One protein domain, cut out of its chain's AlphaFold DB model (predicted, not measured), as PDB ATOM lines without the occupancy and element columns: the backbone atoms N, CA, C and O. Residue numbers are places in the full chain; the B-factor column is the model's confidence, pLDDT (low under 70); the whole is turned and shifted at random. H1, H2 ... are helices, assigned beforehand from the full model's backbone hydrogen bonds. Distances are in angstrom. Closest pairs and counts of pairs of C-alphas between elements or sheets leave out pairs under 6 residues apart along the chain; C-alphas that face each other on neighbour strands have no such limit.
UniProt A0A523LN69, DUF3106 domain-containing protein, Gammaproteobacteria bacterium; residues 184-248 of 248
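AT A GLANCE: This is residues 184 to 248 of the 248 residues of the protein "DUF3106 domain-containing protein" of Gammaproteobacteria bacterium (UniProt A0A523LN69). Four short helices fold into a small cluster: H2 and H3 run opposite ways, with H1 at one side of this pair, meeting H3, and H4 at the other side, meeting H2. An unnamed tail, residues 240 to 248, runs on from H4 to the chain's last residue. The printed part has 65 residues with four named helices, H1 to H4 in that order, and no named strand; its class is all helix. It is compact, with a radius of gyration of the C-alphas of 11.7 A, and spans 31 by 28 by 24 A.

IN THESE COORDINATES: H1, residues 185 to 197, begins at C-alpha 185 (35.816, -62.285, 4.882) and is 18.5 A long from first to last C-alpha. H2, residues 200 to 211, is 16.2 A long. H3, residues 215 to 227, is 18.4 A long. H4, residues 230 to 239, is 13.7 A long and ends at C-alpha 239 (13.498, -41.184, 1.031).

HOW THE PARTS SIT: H1 touches H3 with residues 190 to 194 alone, at a steep tilt of 67 degrees, only just short of perpendicular; the closest C-alphas, of Leu 194 and Leu 226, are 6.9 A apart. H2 and H3 are close but not clearly touching, the closest C-alphas being those of Ala 210 and Arg 218 at 5.9 A. H2 touches H4 at a steep tilt of 60 degrees, the same way; their closest C-alphas, of Ala 205 and Leu 237, are 5.7 A apart. H1 and H4 are only just apart, at 8.2 A. In H1, H2, H3 and H4 every O i to N i+4 pair is within hydrogen-bond range.

THE WHOLE: The two C-alphas farthest apart, of Pro 200 and Asp 248, lie 34.6 A from each other. The printed part has no cut, and the three links between helices are tight. Mean pLDDT of the printed part is 79.0; residues 211 to 212, 215 to 216 and 240 to 248 are under 70.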
ATOM      1  N   ALA A 184      36.195 -60.546   0.341       86.00
ATOM      2  CA  ALA A 184      37.027 -60.896   1.489       86.00
ATOM      3  C   ALA A 184      36.156 -61.127   2.739       86.00
ATOM      4  O   ALA A 184      35.110 -60.495   2.905       86.00
ATOM      5  N   GLU A 185      36.592 -61.989   3.663       86.56
ATOM      6  CA  GLU A 185      35.816 -62.285   4.882       86.56
ATOM      7  C   GLU A 185      35.539 -61.036   5.734       86.56
ATOM      8  O   GLU A 185      34.437 -60.883   6.257       86.56
ATOM      9  N   ALA A 186      36.482 -60.088   5.795       85.56
ATOM     10  CA  ALA A 186      36.282 -58.810   6.481       85.56
ATOM     11  C   ALA A 186      35.123 -57.993   5.876       85.56
ATOM     12  O   ALA A 186      34.282 -57.470   6.606       85.56
ATOM     13  N   GLN A 187      35.024 -57.951   4.545       81.69
ATOM     14  CA  GLN A 187      33.940 -57.256   3.843       81.69
ATOM     15  C   GLN A 187      32.599 -57.967   4.054       81.69
ATOM     16  O   GLN A 187      31.583 -57.325   4.318       81.69
ATOM     17  N   LYS A 188      32.579 -59.307   4.017       84.56
ATOM     18  CA  LYS A 188      31.373 -60.086   4.345       84.56
ATOM     19  C   LYS A 188      30.896 -59.807   5.769       84.56
ATOM     20  O   LYS A 188      29.689 -59.742   5.996       84.56
ATOM     21  N   LEU A 189      31.817 -59.640   6.718       87.88
ATOM     22  CA  LEU A 189      31.487 -59.330   8.106       87.88
ATOM     23  C   LEU A 189      30.866 -57.935   8.243       87.88
ATOM     24  O   LEU A 189      29.834 -57.805   8.895       87.88
ATOM     25  N   GLN A 190      31.426 -56.928   7.566       86.94
ATOM     26  CA  GLN A 190      30.849 -55.579   7.516       86.94
ATOM     27  C   GLN A 190      29.431 -55.592   6.936       86.94
ATOM     28  O   GLN A 190      28.515 -55.027   7.526       86.94
ATOM     29  N   LEU A 191      29.216 -56.312   5.830       86.44
ATOM     30  CA  LEU A 191      27.892 -56.442   5.218       86.44
ATOM     31  C   LEU A 191      26.899 -57.208   6.105       86.44
ATOM     32  O   LEU A 191      25.716 -56.874   6.124       86.44
ATOM     33  N   ARG A 192      27.351 -58.214   6.864       88.31
ATOM     34  CA  ARG A 192      26.516 -58.907   7.863       88.31
ATOM     35  C   ARG A 192      26.139 -57.990   9.025       88.31
ATOM     36  O   ARG A 192      24.988 -58.027   9.449       88.31
ATOM     37  N   GLY A 193      27.078 -57.174   9.504       90.00
ATOM     38  CA  GLY A 193      26.829 -56.161  10.533       90.00
ATOM     39  C   GLY A 193      25.799 -55.135  10.067       90.00
ATOM     40  O   GLY A 193      24.773 -54.960  10.716       90.00
ATOM     41  N   LEU A 194      26.000 -54.581   8.867       90.38
ATOM     42  CA  LEU A 194      25.038 -53.704   8.199       90.38
ATOM     43  C   LEU A 194      23.640 -54.337   8.152       90.38
ATOM     44  O   LEU A 194      22.664 -53.726   8.573       90.38
ATOM     45  N   TRP A 195      23.535 -55.584   7.684       87.31
ATOM     46  CA  TRP A 195      22.260 -56.301   7.634       87.31
ATOM     47  C   TRP A 195      21.602 -56.453   9.008       87.31
ATOM     48  O   TRP A 195      20.380 -56.329   9.104       87.31
ATOM     49  N   ALA A 196      22.381 -56.727  10.055       89.75
ATOM     50  CA  ALA A 196      21.877 -56.879  11.416       89.75
ATOM     51  C   ALA A 196      21.307 -55.563  11.972       89.75
ATOM     52  O   ALA A 196      20.269 -55.596  12.629       89.75
ATOM     53  N   GLU A 197      21.934 -54.432  11.647       90.00
ATOM     54  CA  GLU A 197      21.511 -53.091  12.071       90.00
ATOM     55  C   GLU A 197      20.247 -52.595  11.360       90.00
ATOM     56  O   GLU A 197      19.474 -51.838  11.943       90.00
ATOM     57  N   LEU A 198      20.024 -53.006  10.108       91.62
ATOM     58  CA  LEU A 198      18.843 -52.591   9.352       91.62
ATOM     59  C   LEU A 198      17.562 -53.217   9.917       91.62
ATOM     60  O   LEU A 198      17.471 -54.435  10.105       91.62
ATOM     61  N   SER A 199      16.531 -52.393  10.090       91.88
ATOM     62  CA  SER A 199      15.172 -52.840  10.400       91.88
ATOM     63  C   SER A 199      14.556 -53.638   9.235       91.88
ATOM     64  O   SER A 199      15.017 -53.538   8.093       91.88
ATOM     65  N   PRO A 200      13.492 -54.432   9.467       89.69
ATOM     66  CA  PRO A 200      12.818 -55.173   8.396       89.69
ATOM     67  C   PRO A 200      12.356 -54.289   7.227       89.69
ATOM     68  O   PRO A 200      12.479 -54.689   6.070       89.69
ATOM     69  N   GLU A 201      11.878 -53.080   7.528       86.75
ATOM     70  CA  GLU A 201      11.466 -52.087   6.533       86.75
ATOM     71  C   GLU A 201      12.654 -51.628   5.675       86.75
ATOM     72  O   GLU A 201      12.604 -51.694   4.446       86.75
ATOM     73  N   GLU A 202      13.766 -51.254   6.310       86.75
ATOM     74  CA  GLU A 202      14.978 -50.810   5.614       86.75
ATOM     75  C   GLU A 202      15.621 -51.939   4.794       86.75
ATOM     76  O   GLU A 202      16.081 -51.702   3.679       86.75
ATOM     77  N   ARG A 203      15.596 -53.188   5.284       87.88
ATOM     78  CA  ARG A 203      16.025 -54.367   4.506       87.88
ATOM     79  C   ARG A 203      15.161 -54.551   3.260       87.88
ATOM     80  O   ARG A 203      15.690 -54.849   2.189       87.88
ATOM     81  N   GLY A 204      13.846 -54.365   3.382       77.38
ATOM     82  CA  GLY A 204      12.918 -54.384   2.252       77.38
ATOM     83  C   GLY A 204      13.250 -53.302   1.225       77.38
ATOM     84  O   GLY A 204      13.400 -53.599   0.041       77.38
ATOM     85  N   ALA A 205      13.454 -52.066   1.681       83.38
ATOM     86  CA  ALA A 205      13.810 -50.937   0.826       83.38
ATOM     87  C   ALA A 205      15.169 -51.123   0.127       83.38
ATOM     88  O   ALA A 205      15.281 -50.899  -1.080       83.38
ATOM     89  N   MET A 206      16.181 -51.611   0.850       87.31
ATOM     90  CA  MET A 206      17.489 -51.960   0.294       87.31
ATOM     91  C   MET A 206      17.367 -53.041  -0.780       87.31
ATOM     92  O   MET A 206      17.929 -52.885  -1.860       87.31
ATOM     93  N   ASN A 207      16.613 -54.114  -0.519       80.56
ATOM     94  CA  ASN A 207      16.391 -55.178  -1.499       80.56
ATOM     95  C   ASN A 207      15.665 -54.662  -2.744       80.56
ATOM     96  O   ASN A 207      16.060 -55.010  -3.854       80.56
ATOM     97  N   ASN A 208      14.652 -53.809  -2.579       77.00
ATOM     98  CA  ASN A 208      13.914 -53.213  -3.693       77.00
ATOM     99  C   ASN A 208      14.805 -52.296  -4.544       77.00
ATOM    100  O   ASN A 208      14.798 -52.409  -5.767       77.00
ATOM    101  N   LYS A 209      15.624 -51.442  -3.915       83.25
ATOM    102  CA  LYS A 209      16.610 -50.600  -4.616       83.25
ATOM    103  C   LYS A 209      17.661 -51.450  -5.331       83.25
ATOM    104  O   LYS A 209      17.913 -51.261  -6.518       83.25
ATOM    105  N   ALA A 210      18.216 -52.442  -4.639       78.00
ATOM    106  CA  ALA A 210      19.228 -53.335  -5.187       78.00
ATOM    107  C   ALA A 210      18.686 -54.245  -6.302       78.00
ATOM    108  O   ALA A 210      19.472 -54.699  -7.135       78.00
ATOM    109  N   ALA A 211      17.379 -54.535  -6.340       65.75
ATOM    110  CA  ALA A 211      16.764 -55.432  -7.322       65.75
ATOM    111  C   ALA A 211      16.941 -54.951  -8.770       65.75
ATOM    112  O   ALA A 211      17.115 -55.782  -9.661       65.75
ATOM    113  N   ALA A 212      16.955 -53.632  -8.981       60.97
ATOM    114  CA  ALA A 212      17.100 -52.996 -10.289       60.97
ATOM    115  C   ALA A 212      18.562 -52.691 -10.679       60.97
ATOM    116  O   ALA A 212      18.830 -52.335 -11.826       60.97
ATOM    117  N   MET A 213      19.506 -52.830  -9.742       71.75
ATOM    118  CA  MET A 213      20.921 -52.507  -9.946       71.75
ATOM    119  C   MET A 213      21.680 -53.659 -10.614       71.75
ATOM    120  O   MET A 213      21.505 -54.834 -10.274       71.75
ATOM    121  N   SER A 214      22.592 -53.317 -11.524       72.50
ATOM    122  CA  SER A 214      23.676 -54.204 -11.944       72.50
ATOM    123  C   SER A 214      24.598 -54.526 -10.765       72.50
ATOM    124  O   SER A 214      24.523 -53.926  -9.698       72.50
ATOM    125  N   ILE A 215      25.502 -55.488 -10.941       66.44
ATOM    126  CA  ILE A 215      26.400 -55.909  -9.854       66.44
ATOM    127  C   ILE A 215      27.357 -54.803  -9.434       66.44
ATOM    128  O   ILE A 215      27.572 -54.629  -8.243       66.44
ATOM    129  N   MET A 216      27.884 -54.048 -10.395       68.69
ATOM    130  CA  MET A 216      28.781 -52.927 -10.115       68.69
ATOM    131  C   MET A 216      28.039 -51.798  -9.387       68.69
ATOM    132  O   MET A 216      28.538 -51.270  -8.402       68.69
ATOM    133  N   GLU A 217      26.806 -51.496  -9.808       77.81
ATOM    134  CA  GLU A 217      25.943 -50.525  -9.118       77.81
ATOM    135  C   GLU A 217      25.563 -51.013  -7.715       77.81
ATOM    136  O   GLU A 217      25.531 -50.227  -6.778       77.81
ATOM    137  N   ARG A 218      25.318 -52.317  -7.542       77.81
ATOM    138  CA  ARG A 218      25.001 -52.904  -6.237       77.81
ATOM    139  C   ARG A 218      26.202 -52.875  -5.297       77.81
ATOM    140  O   ARG A 218      26.018 -52.646  -4.111       77.81
ATOM    141  N   GLU A 219      27.408 -53.114  -5.799       75.31
ATOM    142  CA  GLU A 219      28.642 -52.981  -5.020       75.31
ATOM    143  C   GLU A 219      28.842 -51.541  -4.551       75.31
ATOM    144  O   GLU A 219      29.057 -51.309  -3.364       75.31
ATOM    145  N   GLN A 220      28.693 -50.576  -5.459       81.75
ATOM    146  CA  GLN A 220      28.771 -49.164  -5.111       81.75
ATOM    147  C   GLN A 220      27.701 -48.786  -4.079       81.75
ATOM    148  O   GLN A 220      28.026 -48.206  -3.051       81.75
ATOM    149  N   PHE A 221      26.455 -49.208  -4.293       87.38
ATOM    150  CA  PHE A 221      25.350 -48.986  -3.366       87.38
ATOM    151  C   PHE A 221      25.617 -49.578  -1.975       87.38
ATOM    152  O   PHE A 221      25.350 -48.937  -0.962       87.38
ATOM    153  N   LEU A 222      26.173 -50.791  -1.893       86.69
ATOM    154  CA  LEU A 222      26.536 -51.402  -0.614       86.69
ATOM    155  C   LEU A 222      27.690 -50.656   0.069       86.69
ATOM    156  O   LEU A 222      27.635 -50.450   1.278       86.69
ATOM    157  N   ASN A 223      28.699 -50.220  -0.687       85.81
ATOM    158  CA  ASN A 223      29.801 -49.415  -0.159       85.81
ATOM    159  C   ASN A 223      29.310 -48.056   0.360       85.81
ATOM    160  O   ASN A 223      29.724 -47.630   1.435       85.81
ATOM    161  N   GLU A 224      28.381 -47.414  -0.350       88.12
ATOM    162  CA  GLU A 224      27.724 -46.185   0.098       88.12
ATOM    163  C   GLU A 224      26.980 -46.417   1.421       88.12
ATOM    164  O   GLU A 224      27.192 -45.687   2.385       88.12
ATOM    165  N   LEU A 225      26.185 -47.489   1.535       89.56
ATOM    166  CA  LEU A 225      25.472 -47.813   2.781       89.56
ATOM    167  C   LEU A 225      26.402 -48.084   3.973       89.56
ATOM    168  O   LEU A 225      26.020 -47.796   5.112       89.56
ATOM    169  N   LEU A 226      27.587 -48.648   3.720       88.25
ATOM    170  CA  LEU A 226      28.619 -48.866   4.737       88.25
ATOM    171  C   LEU A 226      29.272 -47.556   5.200       88.25
ATOM    172  O   LEU A 226      29.714 -47.486   6.343       88.25
ATOM    173  N   TYR A 227      29.318 -46.536   4.340       87.00
ATOM    174  CA  TYR A 227      29.901 -45.230   4.653       87.00
ATOM    175  C   TYR A 227      28.922 -44.298   5.389       87.00
ATOM    176  O   TYR A 227      29.336 -43.458   6.185       87.00
ATOM    177  N   LEU A 228      27.615 -44.456   5.155       87.44
ATOM    178  CA  LEU A 228      26.572 -43.636   5.778       87.44
ATOM    179  C   LEU A 228      26.339 -43.981   7.257       87.44
ATOM    180  O   LEU A 228      26.282 -45.156   7.646       87.44
ATOM    181  N   ARG A 229      26.086 -42.947   8.074       88.81
ATOM    182  CA  ARG A 229      25.625 -43.112   9.464       88.81
ATOM    183  C   ARG A 229      24.218 -43.728   9.489       88.81
ATOM    184  O   ARG A 229      23.470 -43.565   8.525       88.81
ATOM    185  N   PRO A 230      23.787 -44.377  10.588       87.44
ATOM    186  CA  PRO A 230      22.490 -45.062  10.637       87.44
ATOM    187  C   PRO A 230      21.283 -44.199  10.231       87.44
ATOM    188  O   PRO A 230      20.408 -44.659   9.498       87.44
ATOM    189  N   THR A 231      21.247 -42.930  10.646       85.25
ATOM    190  CA  THR A 231      20.167 -41.990  10.298       85.25
ATOM    191  C   THR A 231      20.169 -41.611   8.816       85.25
ATOM    192  O   THR A 231      19.113 -41.574   8.187       85.25
ATOM    193  N   GLU A 232      21.349 -41.392   8.236       88.31
ATOM    194  CA  GLU A 232      21.531 -41.092   6.810       88.31
ATOM    195  C   GLU A 232      21.210 -42.307   5.944       88.31
ATOM    196  O   GLU A 232      20.567 -42.186   4.907       88.31
ATOM    197  N   ARG A 233      21.592 -43.500   6.404       91.00
ATOM    198  CA  ARG A 233      21.275 -44.769   5.755       91.00
ATOM    199  C   ARG A 233      19.768 -44.985   5.672       91.00
ATOM    200  O   ARG A 233      19.258 -45.335   4.611       91.00
ATOM    201  N   ARG A 234      19.045 -44.733   6.767       86.62
ATOM    202  CA  ARG A 234      17.577 -44.781   6.795       86.62
ATOM    203  C   ARG A 234      16.968 -43.798   5.797       86.62
ATOM    204  O   ARG A 234      16.098 -44.190   5.021       86.62
ATOM    205  N   ALA A 235      17.439 -42.550   5.784       85.19
ATOM    206  CA  ALA A 235      16.979 -41.540   4.832       85.19
ATOM    207  C   ALA A 235      17.257 -41.966   3.379       85.19
ATOM    208  O   ALA A 235      16.349 -41.972   2.554       85.19
ATOM    209  N   PHE A 236      18.460 -42.445   3.068       87.50
ATOM    210  CA  PHE A 236      18.815 -42.894   1.723       87.50
ATOM    211  C   PHE A 236      17.971 -44.092   1.249       87.50
ATOM    212  O   PHE A 236      17.509 -44.138   0.100       87.50
ATOM    213  N   LEU A 237      17.720 -45.055   2.142       87.44
ATOM    214  CA  LEU A 237      16.919 -46.241   1.844       87.44
ATOM    215  C   LEU A 237      15.428 -45.924   1.670       87.44
ATOM    216  O   LEU A 237      14.805 -46.492   0.774       87.44
ATOM    217  N   LEU A 238      14.861 -45.024   2.474       82.06
ATOM    218  CA  LEU A 238      13.415 -44.767   2.488       82.06
ATOM    219  C   LEU A 238      12.986 -43.525   1.688       82.06
ATOM    220  O   LEU A 238      11.863 -43.494   1.198       82.06
ATOM    221  N   GLN A 239      13.853 -42.519   1.543       76.75
ATOM    222  CA  GLN A 239      13.498 -41.184   1.031       76.75
ATOM    223  C   GLN A 239      14.138 -40.838  -0.321       76.75
ATOM    224  O   GLN A 239      13.575 -40.025  -1.045       76.75
ATOM    225  N   GLY A 240      15.236 -41.493  -0.725       68.00
ATOM    226  CA  GLY A 240      15.630 -41.540  -2.141       68.00
ATOM    227  C   GLY A 240      17.000 -40.985  -2.529       68.00
ATOM    228  O   GLY A 240      17.529 -41.482  -3.519       68.00
ATOM    229  N   GLU A 241      17.608 -40.073  -1.769       56.28
ATOM    230  CA  GLU A 241      18.913 -39.484  -2.121       56.28
ATOM    231  C   GLU A 241      19.959 -39.665  -1.012       56.28
ATOM    232  O   GLU A 241      19.622 -39.556   0.172       56.28
ATOM    233  N   PRO A 242      21.218 -39.995  -1.363       53.03
ATOM    234  CA  PRO A 242      22.306 -40.006  -0.401       53.03
ATOM    235  C   PRO A 242      22.686 -38.553  -0.062       53.03
ATOM    236  O   PRO A 242      22.627 -37.690  -0.941       53.03
ATOM    237  N   PRO A 243      23.073 -38.245   1.188       50.84
ATOM    238  CA  PRO A 243      23.570 -36.913   1.525       50.84
ATOM    239  C   PRO A 243      24.811 -36.568   0.678       50.84
ATOM    240  O   PRO A 243      25.577 -37.474   0.333       50.84
ATOM    241  N   PRO A 244      25.032 -35.282   0.337       47.84
ATOM    242  CA  PRO A 244      26.220 -34.875  -0.405       47.84
ATOM    243  C   PRO A 244      27.486 -35.269   0.372       47.84
ATOM    244  O   PRO A 244      27.485 -35.187   1.606       47.84
ATOM    245  N   PRO A 245      28.562 -35.699  -0.316       42.84
ATOM    246  CA  PRO A 245      29.818 -36.000   0.354       42.84
ATOM    247  C   PRO A 245      30.317 -34.746   1.093       42.84
ATOM    248  O   PRO A 245      30.112 -33.633   0.596       42.84
ATOM    249  N   PRO A 246      30.942 -34.892   2.274       39.44
ATOM    250  CA  PRO A 246      31.549 -33.757   2.953       39.44
ATOM    251  C   PRO A 246      32.585 -33.106   2.028       39.44
ATOM    252  O   PRO A 246      33.359 -33.800   1.369       39.44
ATOM    253  N   LEU A 247      32.549 -31.776   1.948       42.59
ATOM    254  CA  LEU A 247      33.597 -30.996   1.297       42.59
ATOM    255  C   LEU A 247      34.836 -31.067   2.196       42.59
ATOM    256  O   LEU A 247      34.736 -30.698   3.370       42.59
ATOM    257  N   ASP A 248      35.942 -31.578   1.656       47.31
ATOM    258  CA  ASP A 248      37.272 -31.475   2.274       47.31
ATOM    259  C   ASP A 248      37.705 -30.004   2.420       47.31
ATOM    260  O   ASP A 248      37.420 -29.199   1.496       47.31
TER     261      ASP A 248